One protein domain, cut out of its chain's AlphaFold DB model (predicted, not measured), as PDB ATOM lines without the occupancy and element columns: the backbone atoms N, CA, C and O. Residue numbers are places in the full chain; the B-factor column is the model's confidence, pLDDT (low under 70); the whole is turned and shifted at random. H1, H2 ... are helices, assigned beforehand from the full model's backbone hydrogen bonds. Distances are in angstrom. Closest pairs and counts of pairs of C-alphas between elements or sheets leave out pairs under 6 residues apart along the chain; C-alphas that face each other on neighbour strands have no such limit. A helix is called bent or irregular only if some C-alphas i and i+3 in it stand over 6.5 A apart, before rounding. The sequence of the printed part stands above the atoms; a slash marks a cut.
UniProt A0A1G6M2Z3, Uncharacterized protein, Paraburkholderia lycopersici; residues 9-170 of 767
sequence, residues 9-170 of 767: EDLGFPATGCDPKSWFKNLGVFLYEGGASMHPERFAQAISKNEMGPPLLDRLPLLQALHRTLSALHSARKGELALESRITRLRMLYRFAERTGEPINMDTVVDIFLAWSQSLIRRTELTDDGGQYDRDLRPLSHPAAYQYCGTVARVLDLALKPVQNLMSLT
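AT A GLANCE: This is residues 9 to 170 of the 767 residues of an uncharacterized protein of Paraburkholderia lycopersici (UniProt A0A1G6M2Z3). Three helices, H1, H3 and H4, lie nearly parallel in their lines as a triangle, with H4 nearest the middle of the domain, and a helical hairpin of H5 and H6 crosses H4 at about a right angle. H2 packs on H1 away from H4, the small H7 packs on H6, and residues 130 to 135 of the loop between H5 and H6 stick out. The printed part has 162 residues with seven named helices, H1 to H7 in chain order, and no named strand; its class is all helix. It is compact, with a radius of gyration of the C-alphas of 15.9 A, and spans 45 by 37 by 30 A.

IN THESE COORDINATES: H4, the longest helix, holds residues 80 to 100, 30.8 A from C-alpha 80 at (-6.095, -44.303, -32.426) to C-alpha 100 at (-6.213, -13.838, -37.120). H3 holds residues 57 to 75, 26.9 A, with a kink of 26 degrees near residue 64. H1 is residues 23 to 31 and H2 residues 40 to 48. H5 holds residues 109 to 125, 24.7 A, and H6 residues 142 to 160, 26.2 A. H7, residues 166 to 169, ends with C-alpha 169 at (12.513, -22.047, -36.705). H1 and H3 are irregular, with C-alphas 25 and 28 7.6 A apart and C-alphas 58 and 61 7.1 A apart; H2 is only just irregular, with C-alphas 41 and 44 6.9 A apart.

HOW THE PARTS SIT: H4 and H6 are the hubs, touching four helices each. The closest C-alphas of H4 and H6, Leu 90 and Val 152, are 6.1 A apart, and the lines are about perpendicular at 87 degrees. H4 touches H5 with residues 93 to 97 alone, closest at the C-alphas of Ala 97 and Ile 112, 6.6 A, about perpendicular at 88 degrees. H5 and H6 form a hairpin at a shallow tilt of 5 degrees, opposite ways, closest at the C-alphas of Thr 124 and His 142, 5.6 A. H3 and H4 form another, at a shallow tilt of 18 degrees, closest at the C-alphas of His 74 and Leu 83, 7.0 A. H1 touches H4, the same way at a shallow tilt of 13 degrees, closest at the C-alphas of Trp 23 and Glu 84, 6.5 A. H1 touches H3 too, opposite ways at 12 degrees, a shallow tilt, with the C-alphas of Leu 31 and Arg 59 closest at 6.1 A. H3 touches H6 about perpendicular at 79 degrees, closest at the C-alphas of Ala 65 and Ala 159, 5.1 A. H2 touches H1 at a steep tilt of 46 degrees, closest at the C-alphas of Asn 26 and Pro 40, 6.4 A. H7 touches H6, closest at the C-alphas of Leu 166 and Ala 153, 5.4 A. Each O i to N i+4 pair is within hydrogen-bond range in H5, against 16 of 17 in H4, 13 of 15 in H3 and in H6, 3 of 5 in H2 and 0 of 5 in H1, where 4 of 6 O i to N i+3 pairs are; H7 is too short for an O i to N i+4 pair.

THE WHOLE: The C-alphas of Asp 10 and Asp 129, the two farthest apart, are 48.2 A apart. The printed part has no cut; its one long link is the 16 residues between H5 and H6. Mean pLDDT of the printed part is 76.8, with 44 residues under 70, among them residues 9 to 26, 75 to 82 and 127 to 138.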
ATOM      1  N   GLU A   9     -16.612 -36.008 -50.013       62.53
ATOM      2  CA  GLU A   9     -16.384 -37.247 -50.756       62.53
ATOM      3  C   GLU A   9     -15.838 -36.975 -52.165       62.53
ATOM      4  O   GLU A   9     -14.851 -37.590 -52.574       62.53
ATOM      5  N   ASP A  10     -16.375 -35.954 -52.836       60.12
ATOM      6  CA  ASP A  10     -15.951 -35.500 -54.167       60.12
ATOM      7  C   ASP A  10     -14.576 -34.812 -54.139       60.12
ATOM      8  O   ASP A  10     -13.887 -34.706 -55.152       60.12
ATOM      9  N   LEU A  11     -14.136 -34.380 -52.952       61.47
ATOM     10  CA  LEU A  11     -12.853 -33.709 -52.714       61.47
ATOM     11  C   LEU A  11     -11.748 -34.672 -52.228       61.47
ATOM     12  O   LEU A  11     -10.643 -34.241 -51.872       61.47
ATOM     13  N   GLY A  12     -12.027 -35.982 -52.237       57.66
ATOM     14  CA  GLY A  12     -11.069 -37.042 -51.911       57.66
ATOM     15  C   GLY A  12     -11.012 -37.435 -50.430       57.66
ATOM     16  O   GLY A  12     -10.019 -38.031 -49.997       57.66
ATOM     17  N   PHE A  13     -12.046 -37.114 -49.643       62.34
ATOM     18  CA  PHE A  13     -12.194 -37.567 -48.254       62.34
ATOM     19  C   PHE A  13     -13.174 -38.756 -48.158       62.34
ATOM     20  O   PHE A  13     -14.071 -38.885 -48.980       62.34
ATOM     21  N   PRO A  14     -13.015 -39.682 -47.195       55.94
ATOM     22  CA  PRO A  14     -13.896 -40.846 -47.079       55.94
ATOM     23  C   PRO A  14     -15.345 -40.461 -46.742       55.94
ATOM     24  O   PRO A  14     -15.573 -39.486 -46.027       55.94
ATOM     25  N   ALA A  15     -16.300 -41.293 -47.178       53.69
ATOM     26  CA  ALA A  15     -17.727 -41.026 -47.028       53.69
ATOM     27  C   ALA A  15     -18.169 -40.746 -45.582       53.69
ATOM     28  O   ALA A  15     -17.790 -41.454 -44.633       53.69
ATOM     29  N   THR A  16     -19.009 -39.722 -45.428       48.75
ATOM     30  CA  THR A  16     -19.553 -39.212 -44.161       48.75
ATOM     31  C   THR A  16     -20.617 -40.158 -43.585       48.75
ATOM     32  O   THR A  16     -21.786 -39.829 -43.459       48.75
ATOM     33  N   GLY A  17     -20.222 -41.380 -43.209       43.34
ATOM     34  CA  GLY A  17     -21.161 -42.369 -42.651       43.34
ATOM     35  C   GLY A  17     -20.560 -43.583 -41.940       43.34
ATOM     36  O   GLY A  17     -21.283 -44.331 -41.291       43.34
ATOM     37  N   CYS A  18     -19.243 -43.804 -42.001       42.06
ATOM     38  CA  CYS A  18     -18.670 -45.070 -41.521       42.06
ATOM     39  C   CYS A  18     -18.261 -45.102 -40.032       42.06
ATOM     40  O   CYS A  18     -18.003 -46.190 -39.530       42.06
ATOM     41  N   ASP A  19     -18.144 -43.955 -39.345       53.25
ATOM     42  CA  ASP A  19     -18.089 -43.825 -37.870       53.25
ATOM     43  C   ASP A  19     -18.053 -42.320 -37.495       53.25
ATOM     44  O   ASP A  19     -17.005 -41.688 -37.682       53.25
ATOM     45  N   PRO A  20     -19.136 -41.715 -36.968       44.94
ATOM     46  CA  PRO A  20     -19.166 -40.291 -36.605       44.94
ATOM     47  C   PRO A  20     -18.159 -39.905 -35.503       44.94
ATOM     48  O   PRO A  20     -17.901 -38.720 -35.294       44.94
ATOM     49  N   LYS A  21     -17.541 -40.884 -34.821       47.75
ATOM     50  CA  LYS A  21     -16.550 -40.659 -33.755       47.75
ATOM     51  C   LYS A  21     -15.100 -40.648 -34.243       47.75
ATOM     52  O   LYS A  21     -14.213 -40.223 -33.506       47.75
ATOM     53  N   SER A  22     -14.836 -41.051 -35.488       55.75
ATOM     54  CA  SER A  22     -13.477 -41.146 -36.030       55.75
ATOM     55  C   SER A  22     -13.007 -39.810 -36.624       55.75
ATOM     56  O   SER A  22     -13.191 -39.536 -37.810       55.75
ATOM     57  N   TRP A  23     -12.307 -38.995 -35.826       53.47
ATOM     58  CA  TRP A  23     -11.693 -37.716 -36.237       53.47
ATOM     59  C   TRP A  23     -10.822 -37.782 -37.497       53.47
ATOM     60  O   TRP A  23     -10.732 -36.806 -38.237       53.47
ATOM     61  N   PHE A  24     -10.197 -38.928 -37.758       52.59
ATOM     62  CA  PHE A  24      -9.400 -39.160 -38.960       52.59
ATOM     63  C   PHE A  24     -10.206 -38.997 -40.260       52.59
ATOM     64  O   PHE A  24      -9.675 -38.498 -41.247       52.59
ATOM     65  N   LYS A  25     -11.505 -39.324 -40.226       57.28
ATOM     66  CA  LYS A  25     -12.440 -39.159 -41.348       57.28
ATOM     67  C   LYS A  25     -13.037 -37.744 -41.426       57.28
ATOM     68  O   LYS A  25     -13.729 -37.435 -42.381       57.28
ATOM     69  N   ASN A  26     -12.737 -36.876 -40.453       63.88
ATOM     70  CA  ASN A  26     -13.340 -35.549 -40.295       63.88
ATOM     71  C   ASN A  26     -12.386 -34.385 -40.633       63.88
ATOM     72  O   ASN A  26     -12.688 -33.246 -40.295       63.88
ATOM     73  N   LEU A  27     -11.243 -34.622 -41.296       73.75
ATOM     74  CA  LEU A  27     -10.350 -33.531 -41.738       73.75
ATOM     75  C   LEU A  27     -11.023 -32.568 -42.728       73.75
ATOM     76  O   LEU A  27     -10.637 -31.402 -42.774       73.75
ATOM     77  N   GLY A  28     -12.058 -33.023 -43.445       73.00
ATOM     78  CA  GLY A  28     -12.884 -32.178 -44.311       73.00
ATOM     79  C   GLY A  28     -13.546 -31.008 -43.574       73.00
ATOM     80  O   GLY A  28     -13.843 -29.998 -44.198       73.00
ATOM     81  N   VAL A  29     -13.681 -31.072 -42.242       80.25
ATOM     82  CA  VAL A  29     -14.178 -29.949 -41.429       80.25
ATOM     83  C   VAL A  29     -13.336 -28.685 -41.604       80.25
ATOM     84  O   VAL A  29     -13.864 -27.584 -41.547       80.25
ATOM     85  N   PHE A  30     -12.036 -28.823 -41.865       86.19
ATOM     86  CA  PHE A  30     -11.137 -27.686 -42.035       86.19
ATOM     87  C   PHE A  30     -11.276 -26.978 -43.385       86.19
ATOM     88  O   PHE A  30     -10.690 -25.908 -43.545       86.19
ATOM     89  N   LEU A  31     -12.038 -27.537 -44.332       84.00
ATOM     90  CA  LEU A  31     -12.380 -26.849 -45.578       84.00
ATOM     91  C   LEU A  31     -13.347 -25.690 -45.342       84.00
ATOM     92  O   LEU A  31     -13.441 -24.825 -46.191       84.00
ATOM     93  N   TYR A  32     -14.046 -25.638 -44.213       85.88
ATOM     94  CA  TYR A  32     -15.072 -24.631 -43.968       85.88
ATOM     95  C   TYR A  32     -14.618 -23.639 -42.902       85.88
ATOM     96  O   TYR A  32     -13.899 -23.996 -41.961       85.88
ATOM     97  N   GLU A  33     -15.063 -22.395 -43.033       83.25
ATOM     98  CA  GLU A  33     -14.833 -21.366 -42.023       83.25
ATOM     99  C   GLU A  33     -15.530 -21.743 -40.704       83.25
ATOM    100  O   GLU A  33     -16.653 -22.245 -40.684       83.25
ATOM    101  N   GLY A  34     -14.830 -21.600 -39.574       83.06
ATOM    102  CA  GLY A  34     -15.331 -22.013 -38.257       83.06
ATOM    103  C   GLY A  34     -15.363 -23.532 -38.035       83.06
ATOM    104  O   GLY A  34     -15.652 -24.002 -36.925       83.06
ATOM    105  N   GLY A  35     -14.994 -24.328 -39.042       83.19
ATOM    106  CA  GLY A  35     -14.976 -25.781 -38.953       83.19
ATOM    107  C   GLY A  35     -14.012 -26.310 -37.888       83.19
ATOM    108  O   GLY A  35     -14.317 -27.274 -37.179       83.19
ATOM    109  N   ALA A  36     -12.888 -25.628 -37.641       82.69
ATOM    110  CA  ALA A  36     -11.956 -26.014 -36.581       82.69
ATOM    111  C   ALA A  36     -12.575 -25.933 -35.165       82.69
ATOM    112  O   ALA A  36     -12.150 -26.645 -34.234       82.69
ATOM    113  N   SER A  37     -13.607 -25.109 -34.986       81.62
ATOM    114  CA  SER A  37     -14.356 -24.929 -33.737       81.62
ATOM    115  C   SER A  37     -15.528 -25.901 -33.583       81.62
ATOM    116  O   SER A  37     -15.935 -26.181 -32.454       81.62
ATOM    117  N   MET A  38     -15.989 -26.518 -34.673       78.62
ATOM    118  CA  MET A  38     -17.132 -27.431 -34.677       78.62
ATOM    119  C   MET A  38     -16.816 -28.810 -34.063       78.62
ATOM    120  O   MET A  38     -15.675 -29.287 -34.055       78.62
ATOM    121  N   HIS A  39     -17.832 -29.457 -33.481       72.69
ATOM    122  CA  HIS A  39     -17.743 -30.849 -33.031       72.69
ATOM    123  C   HIS A  39     -17.990 -31.794 -34.225       72.69
ATOM    124  O   HIS A  39     -18.927 -31.535 -34.977       72.69
ATOM    125  N   PRO A  40     -17.232 -32.893 -34.404       64.12
ATOM    126  CA  PRO A  40     -17.334 -33.743 -35.597       64.12
ATOM    127  C   PRO A  40     -18.718 -34.329 -35.823       64.12
ATOM    128  O   PRO A  40     -19.195 -34.368 -36.947       64.12
ATOM    129  N   GLU A  41     -19.387 -34.727 -34.741       67.56
ATOM    130  CA  GLU A  41     -20.740 -35.293 -34.802       67.56
ATOM    131  C   GLU A  41     -21.769 -34.290 -35.351       67.56
ATOM    132  O   GLU A  41     -22.818 -34.693 -35.841       67.56
ATOM    133  N   ARG A  42     -21.468 -32.985 -35.293       76.19
ATOM    134  CA  ARG A  42     -22.344 -31.915 -35.778       76.19
ATOM    135  C   ARG A  42     -22.022 -31.486 -37.214       76.19
ATOM    136  O   ARG A  42     -22.841 -30.825 -37.836       76.19
ATOM    137  N   PHE A  43     -20.865 -31.881 -37.748       73.56
ATOM    138  CA  PHE A  43     -20.369 -31.425 -39.048       73.56
ATOM    139  C   PHE A  43     -21.219 -31.923 -40.223       73.56
ATOM    140  O   PHE A  43     -21.659 -31.115 -41.035       73.56
ATOM    141  N   ALA A  44     -21.522 -33.225 -40.274       68.19
ATOM    142  CA  ALA A  44     -22.369 -33.793 -41.328       68.19
ATOM    143  C   ALA A  44     -23.767 -33.150 -41.340       68.19
ATOM    144  O   ALA A  44     -24.304 -32.819 -42.395       68.19
ATOM    145  N   GLN A  45     -24.321 -32.889 -40.151       74.12
ATOM    146  CA  GLN A  45     -25.597 -32.196 -40.012       74.12
ATOM    147  C   GLN A  45     -25.508 -30.733 -40.477       74.12
ATOM    148  O   GLN A  45     -26.404 -30.273 -41.178       74.12
ATOM    149  N   ALA A  46     -24.444 -30.012 -40.117       74.81
ATOM    150  CA  ALA A  46     -24.254 -28.611 -40.487       74.81
ATOM    151  C   ALA A  46     -24.068 -28.425 -42.004       74.81
ATOM    152  O   ALA A  46     -24.643 -27.499 -42.568       74.81
ATOM    153  N   ILE A  47     -23.354 -29.335 -42.683       70.81
ATOM    154  CA  ILE A  47     -23.276 -29.350 -44.156       70.81
ATOM    155  C   ILE A  47     -24.652 -29.630 -44.762       70.81
ATOM    156  O   ILE A  47     -25.098 -28.866 -45.608       70.81
ATOM    157  N   SER A  48     -25.362 -30.666 -44.292       70.19
ATOM    158  CA  SER A  48     -26.690 -31.018 -44.833       70.19
ATOM    159  C   SER A  48     -27.734 -29.904 -44.683       70.19
ATOM    160  O   SER A  48     -28.714 -29.860 -45.417       70.19
ATOM    161  N   LYS A  49     -27.526 -29.006 -43.713       78.06
ATOM    162  CA  LYS A  49     -28.373 -27.840 -43.440       78.06
ATOM    163  C   LYS A  49     -27.833 -26.543 -44.048       78.06
ATOM    164  O   LYS A  49     -28.412 -25.489 -43.812       78.06
ATOM    165  N   ASN A  50     -26.738 -26.616 -44.806       73.31
ATOM    166  CA  ASN A  50     -26.056 -25.487 -45.435       73.31
ATOM    167  C   ASN A  50     -25.617 -24.383 -44.441       73.31
ATOM    168  O   ASN A  50     -25.599 -23.198 -44.763       73.31
ATOM    169  N   GLU A  51     -25.262 -24.769 -43.209       79.69
ATOM    170  CA  GLU A  51     -24.888 -23.857 -42.112       79.69
ATOM    171  C   GLU A  51     -23.406 -23.410 -42.165       79.69
ATOM    172  O   GLU A  51     -23.003 -22.556 -41.380       79.69
ATOM    173  N   MET A  52     -22.582 -23.987 -43.054       75.56
ATOM    174  CA  MET A  52     -21.108 -23.860 -43.043       75.56
ATOM    175  C   MET A  52     -20.514 -22.954 -44.139       75.56
ATOM    176  O   MET A  52     -19.298 -22.767 -44.170       75.56
ATOM    177  N   GLY A  53     -21.341 -22.397 -45.032       78.31
ATOM    178  CA  GLY A  53     -20.868 -21.638 -46.198       78.31
ATOM    179  C   GLY A  53     -20.137 -22.506 -47.243       78.31
ATOM    180  O   GLY A  53     -20.082 -23.729 -47.103       78.31
ATOM    181  N   PRO A  54     -19.600 -21.904 -48.324       80.69
ATOM    182  CA  PRO A  54     -18.866 -22.644 -49.351       80.69
ATOM    183  C   PRO A  54     -17.513 -23.166 -48.826       80.69
ATOM    184  O   PRO A  54     -16.899 -22.524 -47.970       80.69
ATOM    185  N   PRO A  55     -17.005 -24.302 -49.344       82.12
ATOM    186  CA  PRO A  55     -15.687 -24.802 -48.973       82.12
ATOM    187  C   PRO A  55     -14.573 -23.869 -49.478       82.12
ATOM    188  O   PRO A  55     -14.560 -23.424 -50.624       82.12
ATOM    189  N   LEU A  56     -13.590 -23.626 -48.619       86.75
ATOM    190  CA  LEU A  56     -12.357 -22.890 -48.875       86.75
ATOM    191  C   LEU A  56     -11.374 -23.801 -49.623       86.75
ATOM    192  O   LEU A  56     -10.590 -24.550 -49.030       86.75
ATOM    193  N   LEU A  57     -11.481 -23.792 -50.953       84.81
ATOM    194  CA  LEU A  57     -10.743 -24.696 -51.844       84.81
ATOM    195  C   LEU A  57      -9.221 -24.478 -51.824       84.81
ATOM    196  O   LEU A  57      -8.466 -25.404 -52.113       84.81
ATOM    197  N   ASP A  58      -8.751 -23.302 -51.420       86.06
ATOM    198  CA  ASP A  58      -7.330 -22.998 -51.220       86.06
ATOM    199  C   ASP A  58      -6.688 -23.860 -50.112       86.06
ATOM    200  O   ASP A  58      -5.497 -24.177 -50.169       86.06
ATOM    201  N   ARG A  59      -7.481 -24.331 -49.138       88.50
ATOM    202  CA  ARG A  59      -7.033 -25.249 -48.073       88.50
ATOM    203  C   ARG A  59      -6.871 -26.694 -48.556       88.50
ATOM    204  O   ARG A  59      -6.220 -27.499 -47.878       88.50
ATOM    205  N   LEU A  60      -7.463 -27.053 -49.699       84.94
ATOM    206  CA  LEU A  60      -7.586 -28.437 -50.162       84.94
ATOM    207  C   LEU A  60      -6.231 -29.141 -50.373       84.94
ATOM    208  O   LEU A  60      -6.071 -30.242 -49.835       84.94
ATOM    209  N   PRO A  61      -5.223 -28.547 -51.049       87.44
ATOM    210  CA  PRO A  61      -3.934 -29.212 -51.258       87.44
ATOM    211  C   PRO A  61      -3.219 -29.548 -49.939       87.44
ATOM    212  O   PRO A  61      -2.694 -30.654 -49.767       87.44
ATOM    213  N   LEU A  62      -3.269 -28.624 -48.971       89.44
ATOM    214  CA  LEU A  62      -2.707 -28.809 -47.633       89.44
ATOM    215  C   LEU A  62      -3.441 -29.916 -46.872       89.44
ATOM    216  O   LEU A  62      -2.811 -30.798 -46.285       89.44
ATOM    217  N   LEU A  63      -4.774 -29.919 -46.906       88.00
ATOM    218  CA  LEU A  63      -5.574 -30.935 -46.224       88.00
ATOM    219  C   LEU A  63      -5.399 -32.327 -46.830       88.00
ATOM    220  O   LEU A  63      -5.315 -33.301 -46.084       88.00
ATOM    221  N   GLN A  64      -5.253 -32.438 -48.149       84.56
ATOM    222  CA  GLN A  64      -4.926 -33.702 -48.811       84.56
ATOM    223  C   GLN A  64      -3.517 -34.195 -48.443       84.56
ATOM    224  O   GLN A  64      -3.300 -35.400 -48.272       84.56
ATOM    225  N   ALA A  65      -2.539 -33.296 -48.288       86.31
ATOM    226  CA  ALA A  65      -1.201 -33.641 -47.799       86.31
ATOM    227  C   ALA A  65      -1.218 -34.105 -46.328       86.31
ATOM    228  O   ALA A  65      -0.624 -35.135 -45.983       86.31
ATOM    229  N   LEU A  66      -1.965 -33.406 -45.468       88.31
ATOM    230  CA  LEU A  66      -2.192 -33.787 -44.073       88.31
ATOM    231  C   LEU A  66      -2.925 -35.126 -43.962       88.31
ATOM    232  O   LEU A  66      -2.511 -35.979 -43.176       88.31
ATOM    233  N   HIS A  67      -3.965 -35.350 -44.769       84.88
ATOM    234  CA  HIS A  67      -4.718 -36.599 -44.797       84.88
ATOM    235  C   HIS A  67      -3.820 -37.771 -45.192       84.88
ATOM    236  O   HIS A  67      -3.752 -38.748 -44.447       84.88
ATOM    237  N   ARG A  68      -3.045 -37.662 -46.281       83.75
ATOM    238  CA  ARG A  68      -2.066 -38.691 -46.686       83.75
ATOM    239  C   ARG A  68      -1.066 -39.003 -45.569       83.75
ATOM    240  O   ARG A  68      -0.827 -40.168 -45.252       83.75
ATOM    241  N   THR A  69      -0.544 -37.969 -44.915       84.06
ATOM    242  CA  THR A  69       0.427 -38.096 -43.817       84.06
ATOM    243  C   THR A  69      -0.166 -38.781 -42.593       84.06
ATOM    244  O   THR A  69       0.420 -39.707 -42.032       84.06
ATOM    245  N   LEU A  70      -1.352 -38.353 -42.167       83.06
ATOM    246  CA  LEU A  70      -2.060 -38.929 -41.029       83.06
ATOM    247  C   LEU A  70      -2.518 -40.366 -41.328       83.06
ATOM    248  O   LEU A  70      -2.443 -41.207 -40.435       83.06
ATOM    249  N   SER A  71      -2.872 -40.672 -42.582       79.88
ATOM    250  CA  SER A  71      -3.223 -42.019 -43.064       79.88
ATOM    251  C   SER A  71      -2.026 -42.965 -43.011       79.88
ATOM    252  O   SER A  71      -2.119 -44.074 -42.479       79.88
ATOM    253  N   ALA A  72      -0.868 -42.510 -43.493       77.50
ATOM    254  CA  ALA A  72       0.388 -43.247 -43.400       77.50
ATOM    255  C   ALA A  72       0.799 -43.475 -41.932       77.50
ATOM    256  O   ALA A  72       1.263 -44.547 -41.547       77.50
ATOM    257  N   LEU A  73       0.575 -42.484 -41.064       75.06
ATOM    258  CA  LEU A  73       0.864 -42.604 -39.636       75.06
ATOM    259  C   LEU A  73      -0.116 -43.523 -38.890       75.06
ATOM    260  O   LEU A  73       0.291 -44.117 -37.890       75.06
ATOM    261  N   HIS A  74      -1.366 -43.623 -39.347       74.44
ATOM    262  CA  HIS A  74      -2.381 -44.528 -38.808       74.44
ATOM    263  C   HIS A  74      -2.111 -45.985 -39.210       74.44
ATOM    264  O   HIS A  74      -2.080 -46.864 -38.350       74.44
ATOM    265  N   SER A  75      -1.823 -46.229 -40.493       67.31
ATOM    266  CA  SER A  75      -1.473 -47.561 -41.018       67.31
ATOM    267  C   SER A  75      -0.189 -48.131 -40.396       67.31
ATOM    268  O   SER A  75      -0.093 -49.337 -40.175       67.31
ATOM    269  N   ALA A  76       0.753 -47.280 -39.974       64.94
ATOM    270  CA  ALA A  76       1.984 -47.666 -39.277       64.94
ATOM    271  C   ALA A  76       1.813 -48.078 -37.783       64.94
ATOM    272  O   ALA A  76       2.713 -47.845 -36.973       64.94
ATOM    273  N   ARG A  77       0.671 -48.669 -37.385       49.75
ATOM    274  CA  ARG A  77       0.356 -49.197 -36.027       49.75
ATOM    275  C   ARG A  77       0.492 -48.214 -34.843       49.75
ATOM    276  O   ARG A  77       0.592 -48.638 -33.691       49.75
ATOM    277  N   LYS A  78       0.432 -46.894 -35.057       53.84
ATOM    278  CA  LYS A  78       0.293 -45.929 -33.945       53.84
ATOM    279  C   LYS A  78      -1.184 -45.847 -33.557       53.84
ATOM    280  O   LYS A  78      -1.997 -45.394 -34.352       53.84
ATOM    281  N   GLY A  79      -1.523 -46.312 -32.352       58.34
ATOM    282  CA  GLY A  79      -2.909 -46.421 -31.877       58.34
ATOM    283  C   GLY A  79      -3.749 -45.143 -32.032       58.34
ATOM    284  O   GLY A  79      -3.222 -44.030 -31.997       58.34
ATOM    285  N   GLU A  80      -5.063 -45.323 -32.157       62.97
ATOM    286  CA  GLU A  80      -6.095 -44.303 -32.426       62.97
ATOM    287  C   GLU A  80      -5.975 -43.041 -31.542       62.97
ATOM    288  O   GLU A  80      -5.997 -41.917 -32.041       62.97
ATOM    289  N   LEU A  81      -5.662 -43.214 -30.252       58.16
ATOM    290  CA  LEU A  81      -5.431 -42.121 -29.291       58.16
ATOM    291  C   LEU A  81      -4.286 -41.164 -29.685       58.16
ATOM    292  O   LEU A  81      -4.325 -39.966 -29.396       58.16
ATOM    293  N   ALA A  82      -3.231 -41.670 -30.333       69.50
ATOM    294  CA  ALA A  82      -2.113 -40.839 -30.783       69.50
ATOM    295  C   ALA A  82      -2.492 -39.986 -32.006       69.50
ATOM    296  O   ALA A  82      -1.932 -38.905 -32.200       69.50
ATOM    297  N   LEU A  83      -3.438 -40.466 -32.816       74.94
ATOM    298  CA  LEU A  83      -3.962 -39.773 -33.987       74.94
ATOM    299  C   LEU A  83      -4.931 -38.659 -33.580       74.94
ATOM    300  O   LEU A  83      -4.755 -37.519 -34.009       74.94
ATOM    301  N   GLU A  84      -5.858 -38.948 -32.664       74.69
ATOM    302  CA  GLU A  84      -6.760 -37.947 -32.075       74.69
ATOM    303  C   GLU A  84      -5.989 -36.792 -31.430       74.69
ATOM    304  O   GLU A  84      -6.317 -35.618 -31.626       74.69
ATOM    305  N   SER A  85      -4.912 -37.109 -30.702       78.88
ATOM    306  CA  SER A  85      -4.067 -36.091 -30.083       78.88
ATOM    307  C   SER A  85      -3.427 -35.161 -31.119       78.88
ATOM    308  O   SER A  85      -3.361 -33.957 -30.881       78.88
ATOM    309  N   ARG A  86      -2.994 -35.675 -32.278       85.44
ATOM    310  CA  ARG A  86      -2.397 -34.870 -33.361       85.44
ATOM    311  C   ARG A  86      -3.422 -33.983 -34.049       85.44
ATOM    312  O   ARG A  86      -3.164 -32.796 -34.222       85.44
ATOM    313  N   ILE A  87      -4.589 -34.539 -34.369       83.06
ATOM    314  CA  ILE A  87      -5.694 -33.794 -34.983       83.06
ATOM    315  C   ILE A  87      -6.143 -32.668 -34.049       83.06
ATOM    316  O   ILE A  87      -6.270 -31.527 -34.477       83.06
ATOM    317  N   THR A  88      -6.259 -32.942 -32.747       83.94
ATOM    318  CA  THR A  88      -6.576 -31.921 -31.736       83.94
ATOM    319  C   THR A  88      -5.580 -30.758 -31.745       83.94
ATOM    320  O   THR A  88      -5.983 -29.614 -31.563       83.94
ATOM    321  N   ARG A  89      -4.283 -31.012 -31.972       88.12
ATOM    322  CA  ARG A  89      -3.275 -29.941 -32.065       88.12
ATOM    323  C   ARG A  89      -3.351 -29.175 -33.382       88.12
ATOM    324  O   ARG A  89      -3.219 -27.959 -33.350       88.12
ATOM    325  N   LEU A  90      -3.625 -29.849 -34.499       89.50
ATOM    326  CA  LEU A  90      -3.874 -29.185 -35.783       89.50
ATOM    327  C   LEU A  90      -5.089 -28.254 -35.709       89.50
ATOM    328  O   LEU A  90      -5.019 -27.134 -36.196       89.50
ATOM    329  N   ARG A  91      -6.158 -28.649 -35.004       87.88
ATOM    330  CA  ARG A  91      -7.315 -27.767 -34.764       87.88
ATOM    331  C   ARG A  91      -6.917 -26.450 -34.110       87.88
ATOM    332  O   ARG A  91      -7.465 -25.414 -34.460       87.88
ATOM    333  N   MET A  92      -5.982 -26.483 -33.161       89.38
ATOM    334  CA  MET A  92      -5.519 -25.265 -32.494       89.38
ATOM    335  C   MET A  92      -4.799 -24.316 -33.462       89.38
ATOM    336  O   MET A  92      -4.934 -23.109 -33.303       89.38
ATOM    337  N   LEU A  93      -4.072 -24.850 -34.453       91.62
ATOM    338  CA  LEU A  93      -3.437 -24.055 -35.507       91.62
ATOM    339  C   LEU A  93      -4.485 -23.440 -36.450       91.62
ATOM    340  O   LEU A  93      -4.446 -22.242 -36.697       91.62
ATOM    341  N   TYR A  94      -5.458 -24.231 -36.915       91.31
ATOM    342  CA  TYR A  94      -6.525 -23.728 -37.794       91.31
ATOM    343  C   TYR A  94      -7.399 -22.671 -37.104       91.31
ATOM    344  O   TYR A  94      -7.678 -21.638 -37.697       91.31
ATOM    345  N   ARG A  95      -7.757 -22.863 -35.826       89.19
ATOM    346  CA  ARG A  95      -8.468 -21.831 -35.047       89.19
ATOM    347  C   ARG A  95      -7.660 -20.551 -34.888       89.19
ATOM    348  O   ARG A  95      -8.234 -19.471 -34.837       89.19
ATOM    349  N   PHE A  96      -6.340 -20.676 -34.748       90.88
ATOM    350  CA  PHE A  96      -5.472 -19.510 -34.684       90.88
ATOM    351  C   PHE A  96      -5.531 -18.725 -35.997       90.88
ATOM    352  O   PHE A  96      -5.781 -17.528 -35.929       90.88
ATOM    353  N   ALA A  97      -5.402 -19.405 -37.142       89.75
ATOM    354  CA  ALA A  97      -5.495 -18.799 -38.471       89.75
ATOM    355  C   ALA A  97      -6.854 -18.119 -38.713       89.75
ATOM    356  O   ALA A  97      -6.905 -16.953 -39.090       89.75
ATOM    357  N   GLU A  98      -7.955 -18.815 -38.402       88.75
ATOM    358  CA  GLU A  98      -9.319 -18.277 -38.525       88.75
ATOM    359  C   GLU A  98      -9.517 -17.023 -37.665       88.75
ATOM    360  O   GLU A  98     -10.100 -16.043 -38.114       88.75
ATOM    361  N   ARG A  99      -8.979 -17.008 -36.441       85.94
ATOM    362  CA  ARG A  99      -9.086 -15.849 -35.546       85.94
ATOM    363  C   ARG A  99      -8.237 -14.663 -36.003       85.94
ATOM    364  O   ARG A  99      -8.615 -13.526 -35.746       85.94
ATOM    365  N   THR A 100      -7.071 -14.910 -36.594       86.12
ATOM    366  CA  THR A 100      -6.213 -13.838 -37.120       86.12
ATOM    367  C   THR A 100      -6.652 -13.364 -38.503       86.12
ATOM    368  O   THR A 100      -6.103 -12.381 -38.982       86.12
ATOM    369  N   GLY A 101      -7.630 -14.030 -39.128       84.88
ATOM    370  CA  GLY A 101      -8.056 -13.744 -40.499       84.88
ATOM    371  C   GLY A 101      -7.016 -14.136 -41.551       84.88
ATOM    372  O   GLY A 101      -7.106 -13.687 -42.688       84.88
ATOM    373  N   GLU A 102      -6.029 -14.957 -41.184       85.31
ATOM    374  CA  GLU A 102      -4.930 -15.345 -42.072       85.31
ATOM    375  C   GLU A 102      -5.314 -16.617 -42.850       85.31
ATOM    376  O   GLU A 102      -5.707 -17.618 -42.230       85.31
ATOM    377  N   PRO A 103      -5.208 -16.635 -44.190       86.50
ATOM    378  CA  PRO A 103      -5.564 -17.803 -44.990       86.50
ATOM    379  C   PRO A 103      -4.538 -18.919 -44.778       86.50
ATOM    380  O   PRO A 103      -3.351 -18.700 -44.981       86.50
ATOM    381  N   ILE A 104      -4.972 -20.126 -44.398       91.56
ATOM    382  CA  ILE A 104      -4.090 -21.281 -44.147       91.56
ATOM    383  C   ILE A 104      -4.080 -22.268 -45.321       91.56
ATOM    384  O   ILE A 104      -4.956 -23.122 -45.447       91.56
ATOM    385  N   ASN A 105      -3.049 -22.192 -46.158       92.25
ATOM    386  CA  ASN A 105      -2.857 -23.047 -47.329       92.25
ATOM    387  C   ASN A 105      -1.394 -23.530 -47.424       92.25
ATOM    388  O   ASN A 105      -0.625 -23.379 -46.476       92.25
ATOM    389  N   MET A 106      -1.014 -24.177 -48.529       88.19
ATOM    390  CA  MET A 106       0.338 -24.737 -48.691       88.19
ATOM    391  C   MET A 106       1.452 -23.689 -48.584       88.19
ATOM    392  O   MET A 106       2.517 -24.017 -48.062       88.19
ATOM    393  N   ASP A 107       1.199 -22.457 -49.026       86.88
ATOM    394  CA  ASP A 107       2.205 -21.396 -49.088       86.88
ATOM    395  C   ASP A 107       2.331 -20.658 -47.748       86.88
ATOM    396  O   ASP A 107       3.423 -20.263 -47.350       86.88
ATOM    397  N   THR A 108       1.231 -20.531 -47.002       92.00
ATOM    398  CA  THR A 108       1.164 -19.723 -45.771       92.00
ATOM    399  C   THR A 108       1.261 -20.533 -44.475       92.00
ATOM    400  O   THR A 108       1.472 -19.971 -43.398       92.00
ATOM    401  N   VAL A 109       1.105 -21.863 -44.523       92.12
ATOM    402  CA  VAL A 109       1.026 -22.703 -43.309       92.12
ATOM    403  C   VAL A 109       2.274 -22.623 -42.427       92.12
ATOM    404  O   VAL A 109       2.168 -22.767 -41.207       92.12
ATOM    405  N   VAL A 110       3.449 -22.382 -43.015       91.38
ATOM    406  CA  VAL A 110       4.705 -22.221 -42.269       91.38
ATOM    407  C   VAL A 110       4.688 -20.919 -41.473       91.38
ATOM    408  O   VAL A 110       4.921 -20.950 -40.264       91.38
ATOM    409  N   ASP A 111       4.329 -19.803 -42.103       90.62
ATOM    410  CA  ASP A 111       4.260 -18.494 -41.446       90.62
ATOM    411  C   ASP A 111       3.200 -18.481 -40.341       90.62
ATOM    412  O   ASP A 111       3.454 -18.034 -39.218       90.62
ATOM    413  N   ILE A 112       2.045 -19.095 -40.603       92.19
ATOM    414  CA  ILE A 112       0.975 -19.259 -39.614       92.19
ATOM    415  C   ILE A 112       1.437 -20.139 -38.451       92.19
ATOM    416  O   ILE A 112       1.142 -19.839 -37.292       92.19
ATOM    417  N   PHE A 113       2.192 -21.207 -38.718       93.81
ATOM    418  CA  PHE A 113       2.779 -22.036 -37.666       93.81
ATOM    419  C   PHE A 113       3.773 -21.249 -36.801       93.81
ATOM    420  O   PHE A 113       3.744 -21.375 -35.570       93.81
ATOM    421  N   LEU A 114       4.617 -20.407 -37.403       91.69
ATOM    422  CA  LEU A 114       5.564 -19.564 -36.675       91.69
ATOM    423  C   LEU A 114       4.844 -18.513 -35.825       91.69
ATOM    424  O   LEU A 114       5.128 -18.411 -34.626       91.69
ATOM    425  N   ALA A 115       3.857 -17.812 -36.386       91.06
ATOM    426  CA  ALA A 115       3.019 -16.858 -35.661       91.06
ATOM    427  C   ALA A 115       2.263 -17.529 -34.500       91.06
ATOM    428  O   ALA A 115       2.237 -17.022 -33.372       91.06
ATOM    429  N   TRP A 116       1.724 -18.730 -34.729       93.69
ATOM    430  CA  TRP A 116       1.079 -19.527 -33.690       93.69
ATOM    431  C   TRP A 116       2.059 -19.930 -32.583       93.69
ATOM    432  O   TRP A 116       1.724 -19.844 -31.398       93.69
ATOM    433  N   SER A 117       3.291 -20.312 -32.933       93.06
ATOM    434  CA  SER A 117       4.328 -20.654 -31.952       93.06
ATOM    435  C   SER A 117       4.678 -19.468 -31.045       93.06
ATOM    436  O   SER A 117       4.776 -19.637 -29.828       93.06
ATOM    437  N   GLN A 118       4.763 -18.254 -31.599       89.38
ATOM    438  CA  GLN A 118       4.976 -17.031 -30.823       89.38
ATOM    439  C   GLN A 118       3.787 -16.730 -29.905       89.38
ATOM    440  O   GLN A 118       3.977 -16.368 -28.743       89.38
ATOM    441  N   SER A 119       2.555 -16.942 -30.381       89.75
ATOM    442  CA  SER A 119       1.355 -16.815 -29.546       89.75
ATOM    443  C   SER A 119       1.378 -17.787 -28.361       89.75
ATOM    444  O   SER A 119       1.021 -17.412 -27.243       89.75
ATOM    445  N   LEU A 120       1.854 -19.020 -28.566       88.56
ATOM    446  CA  LEU A 120       2.020 -19.985 -27.482       88.56
ATOM    447  C   LEU A 120       3.106 -19.567 -26.487       88.56
ATOM    448  O   LEU A 120       2.874 -19.740 -25.295       88.56
ATOM    449  N   ILE A 121       4.229 -18.990 -26.937       85.94
ATOM    450  CA  ILE A 121       5.282 -18.442 -26.058       85.94
ATOM    451  C   ILE A 121       4.717 -17.340 -25.163       85.94
ATOM    452  O   ILE A 121       4.849 -17.437 -23.944       85.94
ATOM    453  N   ARG A 122       3.996 -16.366 -25.735       84.62
ATOM    454  CA  ARG A 122       3.353 -15.288 -24.959       84.62
ATOM    455  C   ARG A 122       2.418 -15.846 -23.886       84.62
ATOM    456  O   ARG A 122       2.410 -15.381 -22.755       84.62
ATOM    457  N   ARG A 123       1.679 -16.919 -24.189       84.88
ATOM    458  CA  ARG A 123       0.821 -17.605 -23.202       84.88
ATOM    459  C   ARG A 123       1.588 -18.298 -22.078       84.88
ATOM    460  O   ARG A 123       0.975 -18.630 -21.066       84.88
ATOM    461  N   THR A 124       2.880 -18.565 -22.253       83.50
ATOM    462  CA  THR A 124       3.737 -19.098 -21.184       83.50
ATOM    463  C   THR A 124       4.247 -18.031 -20.227       83.50
ATOM    464  O   THR A 124       4.656 -18.370 -19.119       83.50
ATOM    465  N   GLU A 125       4.174 -16.768 -20.644       79.38
ATOM    466  CA  GLU A 125       4.599 -15.594 -19.882       79.38
ATOM    467  C   GLU A 125       3.433 -14.948 -19.113       79.38
ATOM    468  O   GLU A 125       3.666 -14.197 -18.172       79.38
ATOM    469  N   LEU A 126       2.181 -15.281 -19.461       75.12
ATOM    470  CA  LEU A 126       0.988 -14.837 -18.735       75.12
ATOM    471  C   LEU A 126       0.916 -15.462 -17.332       75.12
ATOM    472  O   LEU A 126       1.002 -16.685 -17.171       75.12
ATOM    473  N   THR A 127       0.700 -14.619 -16.323       55.53
ATOM    474  CA  THR A 127       0.316 -15.035 -14.971       55.53
ATOM    475  C   THR A 127      -1.172 -15.408 -14.918       55.53
ATOM    476  O   THR A 127      -1.949 -15.083 -15.810       55.53
ATOM    477  N   ASP A 128      -1.568 -16.212 -13.927       57.25
ATOM    478  CA  ASP A 128      -2.962 -16.649 -13.756       57.25
ATOM    479  C   ASP A 128      -3.699 -15.598 -12.910       57.25
ATOM    480  O   ASP A 128      -3.798 -15.726 -11.691       57.25
ATOM    481  N   ASP A 129      -4.149 -14.519 -13.553       47.59
ATOM    482  CA  ASP A 129      -4.666 -13.311 -12.882       47.59
ATOM    483  C   ASP A 129      -6.102 -13.484 -12.340       47.59
ATOM    484  O   ASP A 129      -6.735 -12.530 -11.898       47.59
ATOM    485  N   GLY A 130      -6.672 -14.691 -12.419       50.94
ATOM    486  CA  GLY A 130      -8.071 -14.948 -12.056       50.94
ATOM    487  C   GLY A 130      -9.102 -14.350 -13.028       50.94
ATOM    488  O   GLY A 130     -10.299 -14.424 -12.756       50.94
ATOM    489  N   GLY A 131      -8.664 -13.794 -14.162       45.44
ATOM    490  CA  GLY A 131      -9.530 -13.270 -15.217       45.44
ATOM    491  C   GLY A 131     -10.288 -14.359 -15.986       45.44
ATOM    492  O   GLY A 131      -9.842 -15.501 -16.133       45.44
ATOM    493  N   GLN A 132     -11.457 -14.001 -16.517       40.66
ATOM    494  CA  GLN A 132     -12.284 -14.875 -17.347       40.66
ATOM    495  C   GLN A 132     -11.710 -14.932 -18.775       40.66
ATOM    496  O   GLN A 132     -12.201 -14.280 -19.688       40.66
ATOM    497  N   TYR A 133     -10.624 -15.683 -18.974       44.31
ATOM    498  CA  TYR A 133     -10.033 -15.848 -20.306       44.31
ATOM    499  C   TYR A 133     -10.876 -16.785 -21.179       44.31
ATOM    500  O   TYR A 133     -11.323 -17.850 -20.727       44.31
ATOM    501  N   ASP A 134     -10.988 -16.443 -22.465       53.94
ATOM    502  CA  ASP A 134     -11.376 -17.389 -23.511       53.94
ATOM    503  C   ASP A 134     -10.514 -18.668 -23.400       53.94
ATOM    504  O   ASP A 134      -9.332 -18.630 -23.030       53.94
ATOM    505  N   ARG A 135     -11.105 -19.838 -23.669       54.16
ATOM    506  CA  ARG A 135     -10.522 -21.168 -23.405       54.16
ATOM    507  C   ARG A 135      -9.150 -21.341 -24.072       54.16
ATOM    508  O   ARG A 135      -8.297 -22.053 -23.534       54.16
ATOM    509  N   ASP A 136      -8.932 -20.635 -25.181       53.28
ATOM    510  CA  ASP A 136      -7.716 -20.654 -25.993       53.28
ATOM    511  C   ASP A 136      -6.689 -19.552 -25.631       53.28
ATOM    512  O   ASP A 136      -5.566 -19.599 -26.132       53.28
ATOM    513  N   LEU A 137      -6.995 -18.634 -24.703       60.25
ATOM    514  CA  LEU A 137      -6.077 -17.606 -24.168       60.25
ATOM    515  C   LEU A 137      -5.535 -17.925 -22.769       60.25
ATOM    516  O   LEU A 137      -4.757 -17.160 -22.210       60.25
ATOM    517  N   ARG A 138      -5.897 -19.084 -22.208       69.31
ATOM    518  CA  ARG A 138      -5.435 -19.487 -20.875       69.31
ATOM    519  C   ARG A 138      -3.907 -19.595 -20.797       69.31
ATOM    520  O   ARG A 138      -3.313 -20.107 -21.767       69.31
ATOM    521  N   PRO A 139      -3.307 -19.239 -19.642       78.62
ATOM    522  CA  PRO A 139      -1.900 -19.488 -19.361       78.62
ATOM    523  C   PRO A 139      -1.524 -20.934 -19.682       78.62
ATOM    524  O   PRO A 139      -2.246 -21.882 -19.346       78.62
ATOM    525  N   LEU A 140      -0.406 -21.118 -20.378       81.00
ATOM    526  CA  LEU A 140       0.057 -22.421 -20.840       81.00
ATOM    527  C   LEU A 140       1.463 -22.681 -20.313       81.00
ATOM    528  O   LEU A 140       2.356 -21.870 -20.477       81.00
ATOM    529  N   SER A 141       1.713 -23.848 -19.721       84.44
ATOM    530  CA  SER A 141       3.078 -24.171 -19.290       84.44
ATOM    531  C   SER A 141       4.021 -24.326 -20.494       84.44
ATOM    532  O   SER A 141       3.646 -24.968 -21.479       84.44
ATOM    533  N   HIS A 142       5.269 -23.866 -20.380       83.62
ATOM    534  CA  HIS A 142       6.305 -24.046 -21.408       83.62
ATOM    535  C   HIS A 142       6.469 -25.497 -21.925       83.62
ATOM    536  O   HIS A 142       6.549 -25.687 -23.139       83.62
ATOM    537  N   PRO A 143       6.436 -26.560 -21.084       83.06
ATOM    538  CA  PRO A 143       6.442 -27.941 -21.579       83.06
ATOM    539  C   PRO A 143       5.252 -28.280 -22.484       83.06
ATOM    540  O   PRO A 143       5.406 -29.009 -23.462       83.06
ATOM    541  N   ALA A 144       4.067 -27.753 -22.168       83.75
ATOM    542  CA  ALA A 144       2.876 -27.963 -22.982       83.75
ATOM    543  C   ALA A 144       2.982 -27.203 -24.311       83.75
ATOM    544  O   ALA A 144       2.738 -27.806 -25.350       83.75
ATOM    545  N   ALA A 145       3.432 -25.941 -24.302       85.94
ATOM    546  CA  ALA A 145       3.691 -25.173 -25.524       85.94
ATOM    547  C   ALA A 145       4.674 -25.905 -26.457       85.94
ATOM    548  O   ALA A 145       4.357 -26.153 -27.621       85.94
ATOM    549  N   TYR A 146       5.803 -26.375 -25.912       88.75
ATOM    550  CA  TYR A 146       6.795 -27.158 -26.654       88.75
ATOM    551  C   TYR A 146       6.209 -28.462 -27.224       88.75
ATOM    552  O   TYR A 146       6.435 -28.802 -28.385       88.75
ATOM    553  N   GLN A 147       5.404 -29.194 -26.442       87.50
ATOM    554  CA  GLN A 147       4.746 -30.417 -26.910       87.50
ATOM    555  C   GLN A 147       3.718 -30.136 -28.019       87.50
ATOM    556  O   GLN A 147       3.563 -30.957 -28.930       87.50
ATOM    557  N   TYR A 148       2.996 -29.015 -27.943       89.75
ATOM    558  CA  TYR A 148       1.944 -28.660 -28.896       89.75
ATOM    559  C   TYR A 148       2.573 -28.299 -30.240       89.75
ATOM    560  O   TYR A 148       2.263 -28.960 -31.235       89.75
ATOM    561  N   CYS A 149       3.536 -27.370 -30.239       89.88
ATOM    562  CA  CYS A 149       4.322 -27.019 -31.422       89.88
ATOM    563  C   CYS A 149       5.038 -28.238 -31.999       89.88
ATOM    564  O   CYS A 149       4.870 -28.534 -33.176       89.88
ATOM    565  N   GLY A 150       5.725 -29.033 -31.171       88.88
ATOM    566  CA  GLY A 150       6.457 -30.211 -31.642       88.88
ATOM    567  C   GLY A 150       5.567 -31.317 -32.211       88.88
ATOM    568  O   GLY A 150       6.027 -32.169 -32.968       88.88
ATOM    569  N   THR A 151       4.285 -31.356 -31.851       89.44
ATOM    570  CA  THR A 151       3.335 -32.300 -32.453       89.44
ATOM    571  C   THR A 151       2.874 -31.821 -33.824       89.44
ATOM    572  O   THR A 151       2.833 -32.637 -34.738       89.44
ATOM    573  N   VAL A 152       2.575 -30.528 -33.969       91.06
ATOM    574  CA  VAL A 152       2.141 -29.929 -35.240       91.06
ATOM    575  C   VAL A 152       3.293 -29.866 -36.240       91.06
ATOM    576  O   VAL A 152       3.127 -30.363 -37.347       91.06
ATOM    577  N   ALA A 153       4.472 -29.396 -35.820       89.88
ATOM    578  CA  ALA A 153       5.690 -29.357 -36.632       89.88
ATOM    579  C   ALA A 153       5.985 -30.715 -37.270       89.88
ATOM    580  O   ALA A 153       6.074 -30.812 -38.480       89.88
ATOM    581  N   ARG A 154       5.990 -31.804 -36.486       88.06
ATOM    582  CA  ARG A 154       6.231 -33.157 -37.020       88.06
ATOM    583  C   ARG A 154       5.205 -33.613 -38.052       88.06
ATOM    584  O   ARG A 154       5.527 -34.466 -38.872       88.06
ATOM    585  N   VAL A 155       3.957 -33.155 -37.957       88.56
ATOM    586  CA  VAL A 155       2.930 -33.505 -38.944       88.56
ATOM    587  C   VAL A 155       3.095 -32.651 -40.200       88.56
ATOM    588  O   VAL A 155       3.014 -33.202 -41.294       88.56
ATOM    589  N   LEU A 156       3.388 -31.358 -40.052       90.12
ATOM    590  CA  LEU A 156       3.656 -30.447 -41.166       90.12
ATOM    591  C   LEU A 156       4.951 -30.804 -41.910       90.12
ATOM    592  O   LEU A 156       4.913 -30.922 -43.125       90.12
ATOM    593  N   ASP A 157       6.049 -31.098 -41.209       87.81
ATOM    594  CA  ASP A 157       7.327 -31.540 -41.794       87.81
ATOM    595  C   ASP A 157       7.131 -32.765 -42.710       87.81
ATOM    596  O   ASP A 157       7.706 -32.856 -43.794       87.81
ATOM    597  N   LEU A 158       6.284 -33.711 -42.281       85.75
ATOM    598  CA  LEU A 158       5.949 -34.908 -43.056       85.75
ATOM    599  C   LEU A 158       4.990 -34.616 -44.218       85.75
ATOM    600  O   LEU A 158       5.121 -35.240 -45.271       85.75
ATOM    601  N   ALA A 159       4.034 -33.702 -44.030       85.94
ATOM    602  CA  ALA A 159       3.043 -33.352 -45.044       85.94
ATOM    603  C   ALA A 159       3.627 -32.497 -46.171       85.94
ATOM    604  O   ALA A 159       3.263 -32.695 -47.327       85.94
ATOM    605  N   LEU A 160       4.546 -31.591 -45.842       86.25
ATOM    606  CA  LEU A 160       5.113 -30.633 -46.785       86.25
ATOM    607  C   LEU A 160       6.305 -31.210 -47.575       86.25
ATOM    608  O   LEU A 160       6.499 -30.790 -48.708       86.25
ATOM    609  N   LYS A 161       7.020 -32.227 -47.044       73.06
ATOM    610  CA  LYS A 161       8.276 -32.809 -47.594       73.06
ATOM    611  C   LYS A 161       9.400 -31.765 -47.818       73.06
ATOM    612  O   LYS A 161       9.151 -30.592 -48.042       73.06
ATOM    613  N   PRO A 162      10.675 -32.186 -47.760       59.09
ATOM    614  CA  PRO A 162      11.493 -31.907 -46.579       59.09
ATOM    615  C   PRO A 162      11.621 -30.394 -46.289       59.09
ATOM    616  O   PRO A 162      12.565 -29.738 -46.727       59.09
ATOM    617  N   VAL A 163      10.698 -29.849 -45.497       54.28
ATOM    618  CA  VAL A 163      10.884 -28.536 -44.870       54.28
ATOM    619  C   VAL A 163      11.796 -28.741 -43.658       54.28
ATOM    620  O   VAL A 163      11.641 -29.699 -42.899       54.28
ATOM    621  N   GLN A 164      12.817 -27.892 -43.536       59.41
ATOM    622  CA  GLN A 164      13.832 -27.929 -42.485       59.41
ATOM    623  C   GLN A 164      13.167 -27.881 -41.106       59.41
ATOM    624  O   GLN A 164      12.746 -26.810 -40.689       59.41
ATOM    625  N   ASN A 165      13.077 -29.034 -40.429       79.69
ATOM    626  CA  ASN A 165      12.763 -29.200 -39.003       79.69
ATOM    627  C   ASN A 165      12.020 -27.991 -38.408       79.69
ATOM    628  O   ASN A 165      12.641 -27.185 -37.723       79.69
ATOM    629  N   LEU A 166      10.716 -27.830 -38.667       85.94
ATOM    630  CA  LEU A 166       9.982 -26.591 -38.348       85.94
ATOM    631  C   LEU A 166      10.158 -26.119 -36.893       85.94
ATOM    632  O   LEU A 166      10.105 -24.925 -36.604       85.94
ATOM    633  N   MET A 167      10.423 -27.041 -35.963       88.38
ATOM    634  CA  MET A 167      10.743 -26.700 -34.576       88.38
ATOM    635  C   MET A 167      11.999 -25.835 -34.412       88.38
ATOM    636  O   MET A 167      12.023 -25.023 -33.490       88.38
ATOM    637  N   SER A 168      13.022 -25.972 -35.264       85.44
ATOM    638  CA  SER A 168      14.234 -25.141 -35.202       85.44
ATOM    639  C   SER A 168      14.006 -23.694 -35.629       85.44
ATOM    640  O   SER A 168      14.820 -22.844 -35.289       85.44
ATOM    641  N   LEU A 169      12.906 -23.408 -36.328       85.38
ATOM    642  CA  LEU A 169      12.513 -22.047 -36.705       85.38
ATOM    643  C   LEU A 169      11.716 -21.338 -35.594       85.38
ATOM    644  O   LEU A 169      11.452 -20.143 -35.681       85.38
ATOM    645  N   THR A 170      11.328 -22.059 -34.537       87.44
ATOM    646  CA  THR A 170      10.596 -21.486 -33.401       87.44
ATOM    647  C   THR A 170      11.542 -21.024 -32.294       87.44
ATOM    648  O   THR A 170      12.570 -21.645 -32.031       87.44
TER     649      THR A 170